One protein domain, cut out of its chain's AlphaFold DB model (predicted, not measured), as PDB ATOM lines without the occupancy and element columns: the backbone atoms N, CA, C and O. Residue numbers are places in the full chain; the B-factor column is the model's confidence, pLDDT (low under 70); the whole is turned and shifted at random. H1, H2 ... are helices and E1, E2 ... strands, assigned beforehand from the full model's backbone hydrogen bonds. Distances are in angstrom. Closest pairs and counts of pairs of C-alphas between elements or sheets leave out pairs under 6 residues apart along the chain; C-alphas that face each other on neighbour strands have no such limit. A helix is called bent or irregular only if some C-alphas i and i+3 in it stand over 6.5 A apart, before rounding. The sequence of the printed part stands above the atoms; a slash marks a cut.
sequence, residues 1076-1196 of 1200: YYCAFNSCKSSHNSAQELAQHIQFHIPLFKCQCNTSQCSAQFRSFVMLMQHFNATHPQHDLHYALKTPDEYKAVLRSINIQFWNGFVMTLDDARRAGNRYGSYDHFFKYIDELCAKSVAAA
ATOM      1  N   TYR A1076     215.568 227.413 342.744       86.06
ATOM      2  CA  TYR A1076     214.144 227.115 342.670       86.06
ATOM      3  C   TYR A1076     213.660 227.104 341.221       86.06
ATOM      4  O   TYR A1076     213.822 228.086 340.497       86.06
ATOM      5  N   TYR A1077     212.994 226.024 340.817       84.44
ATOM      6  CA  TYR A1077     212.398 225.875 339.490       84.44
ATOM      7  C   TYR A1077     210.874 225.906 339.574       84.44
ATOM      8  O   TYR A1077     210.253 225.076 340.247       84.44
ATOM      9  N   CYS A1078     210.250 226.832 338.845       81.88
ATOM     10  CA  CYS A1078     208.796 226.883 338.738       81.88
ATOM     11  C   CYS A1078     208.311 225.864 337.695       81.88
ATOM     12  O   CYS A1078     208.507 226.070 336.500       81.88
ATOM     13  N   ALA A1079     207.648 224.783 338.125       68.25
ATOM     14  CA  ALA A1079     207.071 223.787 337.210       68.25
ATOM     15  C   ALA A1079     205.590 224.048 336.856       68.25
ATOM     16  O   ALA A1079     204.987 223.278 336.104       68.25
ATOM     17  N   PHE A1080     204.988 225.125 337.377       73.62
ATOM     18  CA  PHE A1080     203.577 225.445 337.150       73.62
ATOM     19  C   PHE A1080     203.271 225.617 335.656       73.62
ATOM     20  O   PHE A1080     203.914 226.414 334.972       73.62
ATOM     21  N   ASN A1081     202.289 224.860 335.150       69.06
ATOM     22  CA  ASN A1081     201.826 224.880 333.756       69.06
ATOM     23  C   ASN A1081     202.964 224.920 332.712       69.06
ATOM     24  O   ASN A1081     202.928 225.692 331.753       69.06
ATOM     25  N   SER A1082     203.981 224.073 332.915       65.44
ATOM     26  CA  SER A1082     205.159 223.948 332.042       65.44
ATOM     27  C   SER A1082     206.013 225.217 331.924       65.44
ATOM     28  O   SER A1082     206.691 225.420 330.911       65.44
ATOM     29  N   CYS A1083     206.033 226.058 332.962       74.19
ATOM     30  CA  CYS A1083     207.099 227.040 333.112       74.19
ATOM     31  C   CYS A1083     208.475 226.349 333.237       74.19
ATOM     32  O   CYS A1083     208.577 225.152 333.513       74.19
ATOM     33  N   LYS A1084     209.537 227.105 332.942       68.31
ATOM     34  CA  LYS A1084     210.942 226.653 332.945       68.31
ATOM     35  C   LYS A1084     211.882 227.711 333.540       68.31
ATOM     36  O   LYS A1084     213.058 227.762 333.196       68.31
ATOM     37  N   SER A1085     211.346 228.605 334.364       77.44
ATOM     38  CA  SER A1085     212.127 229.616 335.071       77.44
ATOM     39  C   SER A1085     212.895 228.988 336.234       77.44
ATOM     40  O   SER A1085     212.373 228.126 336.947       77.44
ATOM     41  N   SER A1086     214.131 229.445 336.409       83.94
ATOM     42  CA  SER A1086     215.025 229.115 337.515       83.94
ATOM     43  C   SER A1086     215.387 230.398 338.255       83.94
ATOM     44  O   SER A1086     215.721 231.394 337.612       83.94
ATOM     45  N   HIS A1087     215.328 230.367 339.581       84.88
ATOM     46  CA  HIS A1087     215.550 231.521 340.448       84.88
ATOM     47  C   HIS A1087     216.505 231.165 341.583       84.88
ATOM     48  O   HIS A1087     216.373 230.097 342.187       84.88
ATOM     49  N   ASN A1088     217.439 232.064 341.887       84.25
ATOM     50  CA  ASN A1088     218.497 231.813 342.875       84.25
ATOM     51  C   ASN A1088     218.095 232.268 344.288       84.25
ATOM     52  O   ASN A1088     218.819 232.033 345.253       84.25
ATOM     53  N   SER A1089     216.924 232.896 344.424       82.94
ATOM     54  CA  SER A1089     216.349 233.304 345.700       82.94
ATOM     55  C   SER A1089     214.837 233.067 345.749       82.94
ATOM     56  O   SER A1089     214.130 233.106 344.737       82.94
ATOM     57  N   ALA A1090     214.315 232.874 346.964       80.00
ATOM     58  CA  ALA A1090     212.876 232.785 347.204       80.00
ATOM     59  C   ALA A1090     212.132 234.085 346.823       80.00
ATOM     60  O   ALA A1090     210.966 234.040 346.434       80.00
ATOM     61  N   GLN A1091     212.813 235.235 346.891       82.62
ATOM     62  CA  GLN A1091     212.258 236.550 346.569       82.62
ATOM     63  C   GLN A1091     212.069 236.750 345.056       82.62
ATOM     64  O   GLN A1091     211.003 237.191 344.628       82.62
ATOM     65  N   GLU A1092     213.053 236.377 344.228       83.94
ATOM     66  CA  GLU A1092     212.897 236.354 342.764       83.94
ATOM     67  C   GLU A1092     211.759 235.418 342.337       83.94
ATOM     68  O   GLU A1092     210.954 235.757 341.468       83.94
ATOM     69  N   LEU A1093     211.665 234.244 342.970       83.06
ATOM     70  CA  LEU A1093     210.601 233.288 342.686       83.06
ATOM     71  C   LEU A1093     209.225 233.840 343.093       83.06
ATOM     72  O   LEU A1093     208.265 233.672 342.345       83.06
ATOM     73  N   ALA A1094     209.121 234.540 344.229       81.19
ATOM     74  CA  ALA A1094     207.897 235.222 344.655       81.19
ATOM     75  C   ALA A1094     207.438 236.277 343.633       81.19
ATOM     76  O   ALA A1094     206.266 236.286 343.257       81.19
ATOM     77  N   GLN A1095     208.361 237.090 343.102       81.69
ATOM     78  CA  GLN A1095     208.079 238.005 341.984       81.69
ATOM     79  C   GLN A1095     207.607 237.241 340.739       81.69
ATOM     80  O   GLN A1095     206.627 237.622 340.097       81.69
ATOM     81  N   HIS A1096     208.257 236.121 340.412       82.88
ATOM     82  CA  HIS A1096     207.888 235.303 339.262       82.88
ATOM     83  C   HIS A1096     206.490 234.663 339.384       82.88
ATOM     84  O   HIS A1096     205.756 234.567 338.396       82.88
ATOM     85  N   ILE A1097     206.085 234.253 340.588       77.56
ATOM     86  CA  ILE A1097     204.780 233.625 340.849       77.56
ATOM     87  C   ILE A1097     203.610 234.563 340.493       77.56
ATOM     88  O   ILE A1097     202.575 234.088 340.015       77.56
ATOM     89  N   GLN A1098     203.785 235.885 340.598       74.75
ATOM     90  CA  GLN A1098     202.758 236.874 340.230       74.75
ATOM     91  C   GLN A1098     202.374 236.834 338.733       74.75
ATOM     92  O   GLN A1098     201.249 237.171 338.365       74.75
ATOM     93  N   PHE A1099     203.254 236.349 337.845       73.88
ATOM     94  CA  PHE A1099     202.900 236.147 336.431       73.88
ATOM     95  C   PHE A1099     201.930 234.979 336.223       73.88
ATOM     96  O   PHE A1099     201.137 234.988 335.277       73.88
ATOM     97  N   HIS A1100     201.938 233.986 337.110       76.56
ATOM     98  CA  HIS A1100     201.026 232.846 337.035       76.56
ATOM     99  C   HIS A1100     199.668 233.176 337.651       76.56
ATOM    100  O   HIS A1100     198.633 232.866 337.052       76.56
ATOM    101  N   ILE A1101     199.668 233.863 338.794       77.56
ATOM    102  CA  ILE A1101     198.511 233.976 339.687       77.56
ATOM    103  C   ILE A1101     197.946 235.404 339.678       77.56
ATOM    104  O   ILE A1101     198.652 236.332 340.061       77.56
ATOM    105  N   PRO A1102     196.669 235.620 339.304       79.19
ATOM    106  CA  PRO A1102     196.002 236.881 339.601       79.19
ATOM    107  C   PRO A1102     195.718 236.941 341.108       79.19
ATOM    108  O   PRO A1102     194.931 236.135 341.614       79.19
ATOM    109  N   LEU A1103     196.415 237.838 341.810       82.56
ATOM    110  CA  LEU A1103     196.403 237.987 343.270       82.56
ATOM    111  C   LEU A1103     195.329 238.960 343.775       82.56
ATOM    112  O   LEU A1103     194.908 238.837 344.918       82.56
ATOM    113  N   PHE A1104     194.862 239.882 342.933       85.19
ATOM    114  CA  PHE A1104     193.821 240.857 343.267       85.19
ATOM    115  C   PHE A1104     192.458 240.385 342.737       85.19
ATOM    116  O   PHE A1104     192.370 239.898 341.609       85.19
ATOM    117  N   LYS A1105     191.391 240.569 343.516       84.56
ATOM    118  CA  LYS A1105     189.984 240.374 343.130       84.56
ATOM    119  C   LYS A1105     189.239 241.700 343.244       84.56
ATOM    120  O   LYS A1105     189.391 242.382 344.256       84.56
ATOM    121  N   CYS A1106     188.405 242.032 342.263       84.12
ATOM    122  CA  CYS A1106     187.441 243.125 342.411       84.12
ATOM    123  C   CYS A1106     186.328 242.721 343.399       84.12
ATOM    124  O   CYS A1106     185.919 241.558 343.411       84.12
ATOM    125  N   GLN A1107     185.855 243.657 344.228       75.31
ATOM    126  CA  GLN A1107     184.776 243.453 345.210       75.31
ATOM    127  C   GLN A1107     183.757 244.612 345.242       75.31
ATOM    128  O   GLN A1107     183.096 244.828 346.254       75.31
ATOM    129  N   CYS A1108     183.608 245.374 344.155       71.94
ATOM    130  CA  CYS A1108     182.570 246.407 344.067       71.94
ATOM    131  C   CYS A1108     181.159 245.811 344.261       71.94
ATOM    132  O   CYS A1108     180.855 244.750 343.716       71.94
ATOM    133  N   ASN A1109     180.286 246.524 344.983       58.16
ATOM    134  CA  ASN A1109     178.977 246.038 345.465       58.16
ATOM    135  C   ASN A1109     177.951 245.636 344.378       58.16
ATOM    136  O   ASN A1109     176.877 245.130 344.701       58.16
ATOM    137  N   THR A1110     178.257 245.800 343.090       56.88
ATOM    138  CA  THR A1110     177.502 245.174 341.996       56.88
ATOM    139  C   THR A1110     177.761 243.664 341.974       56.88
ATOM    140  O   THR A1110     178.839 243.221 341.570       56.88
ATOM    141  N   SER A1111     176.755 242.874 342.356       53.28
ATOM    142  CA  SER A1111     176.802 241.434 342.683       53.28
ATOM    143  C   SER A1111     177.146 240.451 341.541       53.28
ATOM    144  O   SER A1111     176.818 239.268 341.613       53.28
ATOM    145  N   GLN A1112     177.817 240.915 340.484       57.72
ATOM    146  CA  GLN A1112     178.213 240.123 339.312       57.72
ATOM    147  C   GLN A1112     179.692 240.294 338.908       57.72
ATOM    148  O   GLN A1112     180.180 239.542 338.060       57.72
ATOM    149  N   CYS A1113     180.445 241.234 339.500       69.75
ATOM    150  CA  CYS A1113     181.862 241.393 339.160       69.75
ATOM    151  C   CYS A1113     182.727 240.317 339.841       69.75
ATOM    152  O   CYS A1113     182.875 240.291 341.059       69.75
ATOM    153  N   SER A1114     183.322 239.430 339.040       73.06
ATOM    154  CA  SER A1114     184.194 238.329 339.492       73.06
ATOM    155  C   SER A1114     185.635 238.443 338.967       73.06
ATOM    156  O   SER A1114     186.409 237.483 339.021       73.06
ATOM    157  N   ALA A1115     186.005 239.615 338.439       78.38
ATOM    158  CA  ALA A1115     187.265 239.838 337.739       78.38
ATOM    159  C   ALA A1115     188.493 239.782 338.672       78.38
ATOM    160  O   ALA A1115     188.460 240.240 339.818       78.38
ATOM    161  N   GLN A1116     189.593 239.210 338.165       83.50
ATOM    162  CA  GLN A1116     190.823 238.960 338.926       83.50
ATOM    163  C   GLN A1116     192.062 239.441 338.161       83.50
ATOM    164  O   GLN A1116     192.211 239.170 336.968       83.50
ATOM    165  N   PHE A1117     192.983 240.105 338.860       82.44
ATOM    166  CA  PHE A1117     194.087 240.868 338.274       82.44
ATOM    167  C   PHE A1117     195.442 240.488 338.884       82.44
ATOM    168  O   PHE A1117     195.530 240.052 340.031       82.44
ATOM    169  N   ARG A1118     196.517 240.628 338.096       76.25
ATOM    170  CA  ARG A1118     197.897 240.298 338.517       76.25
ATOM    171  C   ARG A1118     198.617 241.449 339.216       76.25
ATOM    172  O   ARG A1118     199.508 241.196 340.013       76.25
ATOM    173  N   SER A1119     198.214 242.689 338.951       79.50
ATOM    174  CA  SER A1119     198.700 243.884 339.639       79.50
ATOM    175  C   SER A1119     197.542 244.829 339.941       79.50
ATOM    176  O   SER A1119     196.512 244.809 339.258       79.50
ATOM    177  N   PHE A1120     197.731 245.687 340.940       81.50
ATOM    178  CA  PHE A1120     196.740 246.688 341.330       81.50
ATOM    179  C   PHE A1120     196.481 247.719 340.215       81.50
ATOM    180  O   PHE A1120     195.355 248.169 340.040       81.50
ATOM    181  N   VAL A1121     197.479 248.023 339.374       81.12
ATOM    182  CA  VAL A1121     197.311 248.915 338.209       81.12
ATOM    183  C   VAL A1121     196.286 248.357 337.209       81.12
ATOM    184  O   VAL A1121     195.467 249.110 336.688       81.12
ATOM    185  N   MET A1122     196.274 247.039 336.968       80.62
ATOM    186  CA  MET A1122     195.269 246.417 336.091       80.62
ATOM    187  C   MET A1122     193.867 246.422 336.719       80.62
ATOM    188  O   MET A1122     192.883 246.610 336.007       80.62
ATOM    189  N   LEU A1123     193.778 246.246 338.044       83.69
ATOM    190  CA  LEU A1123     192.528 246.393 338.794       83.69
ATOM    191  C   LEU A1123     191.987 247.828 338.673       83.69
ATOM    192  O   LEU A1123     190.817 247.996 338.349       83.69
ATOM    193  N   MET A1124     192.836 248.847 338.850       81.06
ATOM    194  CA  MET A1124     192.459 250.260 338.696       81.06
ATOM    195  C   MET A1124     191.981 250.598 337.282       81.06
ATOM    196  O   MET A1124     190.981 251.291 337.123       81.06
ATOM    197  N   GLN A1125     192.654 250.089 336.247       82.69
ATOM    198  CA  GLN A1125     192.233 250.290 334.854       82.69
ATOM    199  C   GLN A1125     190.856 249.674 334.568       82.69
ATOM    200  O   GLN A1125     190.049 250.284 333.872       82.69
ATOM    201  N   HIS A1126     190.569 248.494 335.123       83.31
ATOM    202  CA  HIS A1126     189.243 247.879 335.057       83.31
ATOM    203  C   HIS A1126     188.198 248.696 335.827       83.31
ATOM    204  O   HIS A1126     187.166 249.052 335.262       83.31
ATOM    205  N   PHE A1127     188.480 249.029 337.085       81.62
ATOM    206  CA  PHE A1127     187.588 249.778 337.965       81.62
ATOM    207  C   PHE A1127     187.191 251.136 337.365       81.62
ATOM    208  O   PHE A1127     186.001 251.412 337.225       81.62
ATOM    209  N   ASN A1128     188.157 251.918 336.877       81.75
ATOM    210  CA  ASN A1128     187.896 253.199 336.213       81.75
ATOM    211  C   ASN A1128     187.064 253.053 334.920       81.75
ATOM    212  O   ASN A1128     186.404 254.004 334.513       81.75
ATOM    213  N   ALA A1129     187.097 251.887 334.262       79.69
ATOM    214  CA  ALA A1129     186.387 251.635 333.008       79.69
ATOM    215  C   ALA A1129     184.980 251.031 333.187       79.69
ATOM    216  O   ALA A1129     184.127 251.244 332.327       79.69
ATOM    217  N   THR A1130     184.719 250.272 334.261       76.31
ATOM    218  CA  THR A1130     183.430 249.569 334.465       76.31
ATOM    219  C   THR A1130     182.720 249.867 335.786       76.31
ATOM    220  O   THR A1130     181.557 249.498 335.928       76.31
ATOM    221  N   HIS A1131     183.372 250.527 336.745       79.81
ATOM    222  CA  HIS A1131     182.805 250.888 338.051       79.81
ATOM    223  C   HIS A1131     182.990 252.381 338.442       79.81
ATOM    224  O   HIS A1131     183.175 252.663 339.623       79.81
ATOM    225  N   PRO A1132     182.886 253.370 337.521       68.19
ATOM    226  CA  PRO A1132     183.230 254.781 337.784       68.19
ATOM    227  C   PRO A1132     182.279 255.544 338.737       68.19
ATOM    228  O   PRO A1132     182.380 256.763 338.847       68.19
ATOM    229  N   GLN A1133     181.326 254.866 339.386       67.38
ATOM    230  CA  GLN A1133     180.330 255.440 340.310       67.38
ATOM    231  C   GLN A1133     180.267 254.701 341.665       67.38
ATOM    232  O   GLN A1133     179.307 254.851 342.420       67.38
ATOM    233  N   HIS A1134     181.265 253.870 341.969       72.19
ATOM    234  CA  HIS A1134     181.380 253.135 343.231       72.19
ATOM    235  C   HIS A1134     182.770 253.328 343.833       72.19
ATOM    236  O   HIS A1134     183.689 253.727 343.126       72.19
ATOM    237  N   ASP A1135     182.935 252.997 345.112       73.62
ATOM    238  CA  ASP A1135     184.241 252.982 345.771       73.62
ATOM    239  C   ASP A1135     185.057 251.720 345.440       73.62
ATOM    240  O   ASP A1135     184.519 250.643 345.138       73.62
ATOM    241  N   LEU A1136     186.386 251.851 345.504       74.19
ATOM    242  CA  LEU A1136     187.337 250.790 345.176       74.19
ATOM    243  C   LEU A1136     187.429 249.743 346.296       74.19
ATOM    244  O   LEU A1136     188.347 249.750 347.116       74.19
ATOM    245  N   HIS A1137     186.511 248.782 346.279       79.38
ATOM    246  CA  HIS A1137     186.619 247.576 347.094       79.38
ATOM    247  C   HIS A1137     187.344 246.456 346.343       79.38
ATOM    248  O   HIS A1137     186.993 246.096 345.215       79.38
ATOM    249  N   TYR A1138     188.356 245.877 346.991       81.44
ATOM    250  CA  TYR A1138     189.144 244.767 346.466       81.44
ATOM    251  C   TYR A1138     189.604 243.835 347.587       81.44
ATOM    252  O   TYR A1138     189.792 244.261 348.725       81.44
ATOM    253  N   ALA A1139     189.852 242.573 347.239       82.62
ATOM    254  CA  ALA A1139     190.503 241.610 348.122       82.62
ATOM    255  C   ALA A1139     191.773 241.053 347.481       82.62
ATOM    256  O   ALA A1139     191.837 240.840 346.267       82.62
ATOM    257  N   LEU A1140     192.764 240.749 348.315       82.75
ATOM    258  CA  LEU A1140     193.859 239.861 347.942       82.75
ATOM    259  C   LEU A1140     193.408 238.399 348.051       82.75
ATOM    260  O   LEU A1140     192.513 238.055 348.828       82.75
ATOM    261  N   LYS A1141     194.034 237.515 347.275       80.44
ATOM    262  CA  LYS A1141     193.918 236.070 347.482       80.44
ATOM    263  C   LYS A1141     194.572 235.673 348.794       80.44
ATOM    264  O   LYS A1141     195.695 236.086 349.069       80.44
ATOM    265  N   THR A1142     193.904 234.820 349.562       78.31
ATOM    266  CA  THR A1142     194.514 234.221 350.749       78.31
ATOM    267  C   THR A1142     195.598 233.213 350.340       78.31
ATOM    268  O   THR A1142     195.487 232.600 349.271       78.31
ATOM    269  N   PRO A1143     196.624 232.993 351.184       74.94
ATOM    270  CA  PRO A1143     197.675 231.997 350.969       74.94
ATOM    271  C   PRO A1143     197.187 230.631 350.465       74.94
ATOM    272  O   PRO A1143     197.786 230.055 349.556       74.94
ATOM    273  N   ASP A1144     196.071 230.119 350.991       72.69
ATOM    274  CA  ASP A1144     195.513 228.818 350.604       72.69
ATOM    275  C   ASP A1144     194.964 228.761 349.170       72.69
ATOM    276  O   ASP A1144     195.099 227.724 348.518       72.69
ATOM    277  N   GLU A1145     194.442 229.866 348.624       72.81
ATOM    278  CA  GLU A1145     193.976 229.919 347.227       72.81
ATOM    279  C   GLU A1145     195.115 229.769 346.209       72.81
ATOM    280  O   GLU A1145     194.873 229.393 345.060       72.81
ATOM    281  N   TYR A1146     196.356 230.069 346.609       73.69
ATOM    282  CA  TYR A1146     197.525 230.016 345.732       73.69
ATOM    283  C   TYR A1146     198.607 229.004 346.151       73.69
ATOM    284  O   TYR A1146     199.486 228.674 345.348       73.69
ATOM    285  N   LYS A1147     198.479 228.398 347.341       73.38
ATOM    286  CA  LYS A1147     199.299 227.289 347.869       73.38
ATOM    287  C   LYS A1147     199.503 226.151 346.859       73.38
ATOM    288  O   LYS A1147     200.590 225.585 346.778       73.38
ATOM    289  N   ALA A1148     198.496 225.846 346.035       71.31
ATOM    290  CA  ALA A1148     198.571 224.817 344.992       71.31
ATOM    291  C   ALA A1148     199.669 225.066 343.936       71.31
ATOM    292  O   ALA A1148     200.214 224.109 343.390       71.31
ATOM    293  N   VAL A1149     200.030 226.326 343.671       73.25
ATOM    294  CA  VAL A1149     201.141 226.673 342.769       73.25
ATOM    295  C   VAL A1149     202.481 226.438 343.459       73.25
ATOM    296  O   VAL A1149     203.376 225.841 342.856       73.25
ATOM    297  N   LEU A1150     202.594 226.823 344.736       74.62
ATOM    298  CA  LEU A1150     203.803 226.613 345.538       74.62
ATOM    299  C   LEU A1150     204.160 225.124 345.651       74.62
ATOM    300  O   LEU A1150     205.327 224.763 345.515       74.62
ATOM    301  N   ARG A1151     203.147 224.252 345.771       74.12
ATOM    302  CA  ARG A1151     203.317 222.788 345.782       74.12
ATOM    303  C   ARG A1151     204.081 222.233 344.565       74.12
ATOM    304  O   ARG A1151     204.672 221.166 344.663       74.12
ATOM    305  N   SER A1152     204.074 222.934 343.425       74.75
ATOM    306  CA  SER A1152     204.727 222.489 342.177       74.75
ATOM    307  C   SER A1152     206.196 222.915 342.025       74.75
ATOM    308  O   SER A1152     206.859 222.519 341.063       74.75
ATOM    309  N   ILE A1153     206.727 223.729 342.940       83.69
ATOM    310  CA  ILE A1153     208.106 224.228 342.872       83.69
ATOM    311  C   ILE A1153     209.081 223.076 343.140       83.69
ATOM    312  O   ILE A1153     208.925 222.350 344.120       83.69
ATOM    313  N   ASN A1154     210.098 222.918 342.289       87.06
ATOM    314  CA  ASN A1154     211.219 222.006 342.545       87.06
ATOM    315  C   ASN A1154     212.376 222.809 343.162       87.06
ATOM    316  O   ASN A1154     212.705 223.892 342.679       87.06
ATOM    317  N   ILE A1155     212.987 222.268 344.212       87.50
ATOM    318  CA  ILE A1155     214.175 222.787 344.890       87.50
ATOM    319  C   ILE A1155     215.363 221.943 344.427       87.50
ATOM    320  O   ILE A1155     215.368 220.734 344.657       87.50
ATOM    321  N   GLN A1156     216.351 222.559 343.778       89.06
ATOM    322  CA  GLN A1156     217.637 221.941 343.448       89.06
ATOM    323  C   GLN A1156     218.702 222.394 344.451       89.06
ATOM    324  O   GLN A1156     218.852 223.592 344.699       89.06
ATOM    325  N   PHE A1157     219.490 221.446 344.950       87.31
ATOM    326  CA  PHE A1157     220.645 221.701 345.812       87.31
ATOM    327  C   PHE A1157     221.974 221.607 345.045       87.31
ATOM    328  O   PHE A1157     222.042 221.049 343.946       87.31
ATOM    329  N   TRP A1158     223.044 222.129 345.652       82.44
ATOM    330  CA  TRP A1158     224.401 222.200 345.091       82.44
ATOM    331  C   TRP A1158     224.953 220.863 344.568       82.44
ATOM    332  O   TRP A1158     225.631 220.852 343.545       82.44
ATOM    333  N   ASN A1159     224.635 219.732 345.211       81.44
ATOM    334  CA  ASN A1159     225.109 218.406 344.795       81.44
ATOM    335  C   ASN A1159     224.247 217.730 343.706       81.44
ATOM    336  O   ASN A1159     224.493 216.575 343.356       81.44
ATOM    337  N   GLY A1160     223.222 218.417 343.191       84.81
ATOM    338  CA  GLY A1160     222.324 217.890 342.163       84.81
ATOM    339  C   GLY A1160     221.078 217.167 342.682       84.81
ATOM    340  O   GLY A1160     220.256 216.715 341.882       84.81
ATOM    341  N   PHE A1161     220.893 217.061 343.999       88.88
ATOM    342  CA  PHE A1161     219.649 216.540 344.558       88.88
ATOM    343  C   PHE A1161     218.474 217.487 344.249       88.88
ATOM    344  O   PHE A1161     218.613 218.710 344.336       88.88
ATOM    345  N   VAL A1162     217.312 216.924 343.898       88.75
ATOM    346  CA  VAL A1162     216.067 217.661 343.646       88.75
ATOM    347  C   VAL A1162     214.897 217.056 344.431       88.75
ATOM    348  O   VAL A1162     214.613 215.863 344.310       88.75
ATOM    349  N   MET A1163     214.161 217.896 345.163       84.31
ATOM    350  CA  MET A1163     212.864 217.580 345.796       84.31
ATOM    351  C   MET A1163     211.820 218.642 345.415       84.31
ATOM    352  O   MET A1163     212.194 219.696 344.903       84.31
ATOM    353  N   THR A1164     210.524 218.426 345.654       82.50
ATOM    354  CA  THR A1164     209.547 219.530 345.585       82.50
ATOM    355  C   THR A1164     209.415 220.257 346.923       82.50
ATOM    356  O   THR A1164     209.702 219.710 347.987       82.50
ATOM    357  N   LEU A1165     208.946 221.504 346.871       80.31
ATOM    358  CA  LEU A1165     208.660 222.309 348.059       80.31
ATOM    359  C   LEU A1165     207.538 221.694 348.922       80.31
ATOM    360  O   LEU A1165     207.555 221.852 350.142       80.31
ATOM    361  N   ASP A1166     206.603 220.938 348.329       76.75
ATOM    362  CA  ASP A1166     205.594 220.200 349.102       76.75
ATOM    363  C   ASP A1166     206.155 218.915 349.732       76.75
ATOM    364  O   ASP A1166     205.724 218.577 350.833       76.75
ATOM    365  N   ASP A1167     207.125 218.237 349.101       75.31
ATOM    366  CA  ASP A1167     207.837 217.100 349.717       75.31
ATOM    367  C   ASP A1167     208.594 217.572 350.966       75.31
ATOM    368  O   ASP A1167     208.416 217.012 352.048       75.31
ATOM    369  N   ALA A1168     209.369 218.660 350.831       77.00
ATOM    370  CA  ALA A1168     210.101 219.288 351.931       77.00
ATOM    371  C   ALA A1168     209.159 219.621 353.099       77.00
ATOM    372  O   ALA A1168     209.386 219.217 354.239       77.00
ATOM    373  N   ARG A1169     208.041 220.293 352.802       74.56
ATOM    374  CA  ARG A1169     207.031 220.659 353.799       74.56
ATOM    375  C   ARG A1169     206.387 219.444 354.469       74.56
ATOM    376  O   ARG A1169     206.202 219.455 355.681       74.56
ATOM    377  N   ARG A1170     206.014 218.410 353.703       67.75
ATOM    378  CA  ARG A1170     205.381 217.189 354.243       67.75
ATOM    379  C   ARG A1170     206.333 216.406 355.142       67.75
ATOM    380  O   ARG A1170     205.880 215.879 356.148       67.75
ATOM    381  N   ALA A1171     207.624 216.383 354.817       67.00
ATOM    382  CA  ALA A1171     208.657 215.746 355.630       67.00
ATOM    383  C   ALA A1171     209.050 216.541 356.897       67.00
ATOM    384  O   ALA A1171     209.921 216.094 357.642       67.00
ATOM    385  N   GLY A1172     208.451 217.718 357.133       65.62
ATOM    386  CA  GLY A1172     208.831 218.625 358.223       65.62
ATOM    387  C   GLY A1172     210.212 219.265 358.037       65.62
ATOM    388  O   GLY A1172     210.803 219.733 359.005       65.62
ATOM    389  N   ASN A1173     210.745 219.250 356.813       74.38
ATOM    390  CA  ASN A1173     212.102 219.683 356.512       74.38
ATOM    391  C   ASN A1173     212.220 221.216 356.513       74.38
ATOM    392  O   ASN A1173     211.323 221.918 356.034       74.38
ATOM    393  N   ARG A1174     213.361 221.742 356.974       78.56
ATOM    394  CA  ARG A1174     213.638 223.192 357.053       78.56
ATOM    395  C   ARG A1174     213.449 223.966 355.737       78.56
ATOM    396  O   ARG A1174     213.108 225.145 355.772       78.56
ATOM    397  N   TYR A1175     213.617 223.325 354.578       78.44
ATOM    398  CA  TYR A1175     213.405 223.938 353.258       78.44
ATOM    399  C   TYR A1175     211.919 224.019 352.839       78.44
ATOM    400  O   TYR A1175     211.622 224.537 351.766       78.44
ATOM    401  N   GLY A1176     210.986 223.521 353.662       71.25
ATOM    402  CA  GLY A1176     209.548 223.420 353.375       71.25
ATOM    403  C   GLY A1176     208.654 224.575 353.854       71.25
ATOM    404  O   GLY A1176     207.436 224.494 353.694       71.25
ATOM    405  N   SER A1177     209.209 225.633 354.455       77.62
ATOM    406  CA  SER A1177     208.440 226.817 354.883       77.62
ATOM    407  C   SER A1177     207.838 227.558 353.679       77.62
ATOM    408  O   SER A1177     208.552 227.958 352.758       77.62
ATOM    409  N   TYR A1178     206.521 227.792 353.701       77.25
ATOM    410  CA  TYR A1178     205.856 228.698 352.752       77.25
ATOM    411  C   TYR A1178     205.868 230.163 353.225       77.25
ATOM    412  O   TYR A1178     205.621 231.065 352.430       77.25
ATOM    413  N   ASP A1179     206.170 230.415 354.498       77.19
ATOM    414  CA  ASP A1179     205.940 231.694 355.188       77.19
ATOM    415  C   ASP A1179     206.768 232.835 354.583       77.19
ATOM    416  O   ASP A1179     206.284 233.950 354.398       77.19
ATOM    417  N   HIS A1180     207.995 232.518 354.167       78.38
ATOM    418  CA  HIS A1180     208.870 233.418 353.418       78.38
ATOM    419  C   HIS A1180     208.272 233.805 352.055       78.38
ATOM    420  O   HIS A1180     208.319 234.970 351.667       78.38
ATOM    421  N   PHE A1181     207.669 232.850 351.337       79.56
ATOM    422  CA  PHE A1181     207.026 233.113 350.047       79.56
ATOM    423  C   PHE A1181     205.750 233.941 350.206       79.56
ATOM    424  O   PHE A1181     205.552 234.871 349.428       79.56
ATOM    425  N   PHE A1182     204.924 233.651 351.217       82.50
ATOM    426  CA  PHE A1182     203.742 234.457 351.538       82.50
ATOM    427  C   PHE A1182     204.143 235.898 351.875       82.50
ATOM    428  O   PHE A1182     203.701 236.818 351.192       82.50
ATOM    429  N   LYS A1183     205.098 236.095 352.798       84.31
ATOM    430  CA  LYS A1183     205.616 237.425 353.150       84.31
ATOM    431  C   LYS A1183     206.112 238.209 351.928       84.31
ATOM    432  O   LYS A1183     205.746 239.370 351.768       84.31
ATOM    433  N   TYR A1184     206.917 237.600 351.051       84.31
ATOM    434  CA  TYR A1184     207.395 238.294 349.850       84.31
ATOM    435  C   TYR A1184     206.271 238.605 348.852       84.31
ATOM    436  O   TYR A1184     206.304 239.665 348.230       84.31
ATOM    437  N   ILE A1185     205.274 237.728 348.698       82.75
ATOM    438  CA  ILE A1185     204.108 237.985 347.838       82.75
ATOM    439  C   ILE A1185     203.275 239.148 348.395       82.75
ATOM    440  O   ILE A1185     202.921 240.048 347.633       82.75
ATOM    441  N   ASP A1186     203.035 239.184 349.704       83.62
ATOM    442  CA  ASP A1186     202.254 240.235 350.362       83.62
ATOM    443  C   ASP A1186     202.990 241.589 350.345       83.62
ATOM    444  O   ASP A1186     202.390 242.614 350.017       83.62
ATOM    445  N   GLU A1187     204.311 241.604 350.568       85.25
ATOM    446  CA  GLU A1187     205.147 242.797 350.370       85.25
ATOM    447  C   GLU A1187     205.070 243.341 348.935       85.25
ATOM    448  O   GLU A1187     205.043 244.556 348.732       85.25
ATOM    449  N   LEU A1188     205.064 242.464 347.925       82.62
ATOM    450  CA  LEU A1188     204.957 242.859 346.518       82.62
ATOM    451  C   LEU A1188     203.549 243.361 346.172       82.62
ATOM    452  O   LEU A1188     203.418 244.317 345.407       82.62
ATOM    453  N   CYS A1189     202.503 242.776 346.760       82.31
ATOM    454  CA  CYS A1189     201.137 243.293 346.670       82.31
ATOM    455  C   CYS A1189     201.046 244.703 347.269       82.31
ATOM    456  O   CYS A1189     200.586 245.616 346.584       82.31
ATOM    457  N   ALA A1190     201.561 244.913 348.485       83.75
ATOM    458  CA  ALA A1190     201.595 246.224 349.136       83.75
ATOM    459  C   ALA A1190     202.372 247.263 348.307       83.75
ATOM    460  O   ALA A1190     201.877 248.364 348.072       83.75
ATOM    461  N   LYS A1191     203.543 246.893 347.767       83.25
ATOM    462  CA  LYS A1191     204.327 247.740 346.847       83.25
ATOM    463  C   LYS A1191     203.560 248.054 345.552       83.25
ATOM    464  O   LYS A1191     203.632 249.180 345.074       83.25
ATOM    465  N   SER A1192     202.775 247.115 345.011       79.94
ATOM    466  CA  SER A1192     201.919 247.365 343.838       79.94
ATOM    467  C   SER A1192     200.744 248.308 344.123       79.94
ATOM    468  O   SER A1192     200.279 248.939 343.176       79.94
ATOM    469  N   VAL A1193     200.248 248.382 345.362       83.81
ATOM    470  CA  VAL A1193     199.216 249.350 345.778       83.81
ATOM    471  C   VAL A1193     199.855 250.728 345.978       83.81
ATOM    472  O   VAL A1193     199.425 251.707 345.370       83.81
ATOM    473  N   ALA A1194     200.937 250.795 346.760       81.12
ATOM    474  CA  ALA A1194     201.638 252.036 347.091       81.12
ATOM    475  C   ALA A1194     202.271 252.745 345.878       81.12
ATOM    476  O   ALA A1194     202.409 253.960 345.891       81.12
ATOM    477  N   ALA A1195     202.633 252.012 344.818       75.94
ATOM    478  CA  ALA A1195     203.149 252.590 343.571       75.94
ATOM    479  C   ALA A1195     202.053 253.052 342.583       75.94
ATOM    480  O   ALA A1195     202.375 253.492 341.479       75.94
ATOM    481  N   ALA A1196     200.774 252.890 342.933       68.06
ATOM    482  CA  ALA A1196     199.626 253.165 342.067       68.06
ATOM    483  C   ALA A1196     198.620 254.151 342.683       68.06
ATOM    484  O   ALA A1196     197.923 254.847 341.947       68.06
TER     485      ALA A1196
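AT A GLANCE: This is residues 1076 to 1196 of the 1200 residues of the protein "AAEL000197-PA" of Aedes aegypti (UniProt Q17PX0). Picture a rod with a small sheet toward either end and helices H1, H3 and H5 in its middle. At one end E1, E4 and E5 make a small antiparallel sheet with the short H4 beside it; toward the other end the pair E2 and E3 sits with H2 packed on it, and H5, the longest helix, runs from the middle to H2. The printed part has 121 residues with five named helices and five named strands, in the order E1 H1 E2 H2 E3 H3 E4 E5 H4 H5, of mixed class, helices and strands. It is only just loose, close to compact, with a radius of gyration of the C-alphas of 16.7 A, and spans 58 by 24 by 24 A.

HOW THE PARTS SIT: Begin at E1, residues 1076 to 1078, an edge strand antiparallel to E4, residues 1153 to 1157: N 1077 and O 1154 are 2.8 A apart, within hydrogen-bond range. Residues 1076 to 1077 also pair with residues 1086 to 1087, antiparallel. H1, residues 1090 to 1100, only grazes this sheet; its closest C-alphas to E1 are those of Leu 1093 and Tyr 1076, 7.1 A apart. H1 touches H5, residues 1179 to 1194, at a steep tilt of 63 degrees, the same way; the closest C-alphas are those of Ala 1094 and Ile 1185, 5.7 A apart. Next find E2, residues 1104 to 1106, antiparallel to E3, residues 1138 to 1140, with N 1105 and O 1139 at 2.8 A. H2, residues 1120 to 1130, touches H5 through residues 1189 to 1193 of H5 alone, with the C-alphas of Phe 1120 and Val 1193 closest at 5.7 A. H3, residues 1143 to 1150, is irregular, with C-alphas 1145 and 1148 7.2 A apart, and is near H1. E4 and E5, residues 1162 to 1164, form a hairpin, with N 1155 and O 1163 at 2.8 A. H4, residues 1165 to 1170, only grazes the sheet and is apart from H5. Every O i to N i+4 pair is within hydrogen-bond range in H2, H4 and H5, but 4 of 7 in H1 and 1 of 4 in H3, where 3 of 5 O i to N i+3 pairs are.

IN THESE COORDINATES: Find C-alpha 1076 at (214.144, 227.115, 342.670), where E1 begins. H1 measures 15.6 A, H2 15.3 A and E4 13.1 A from first to last C-alpha. H5 runs 22.3 A to C-alpha 1194 at (201.638, 252.036, 347.091).

THE WHOLE: The two C-alphas farthest apart are those of Gln 1133 and Asn 1159, at 58.3 A. The printed part has no cut; the links E1 to H1 and E2 to H2 are long. The mean pLDDT of the printed part is 78.1, and 15 residues are under 70, among them residues 1109 to 1113.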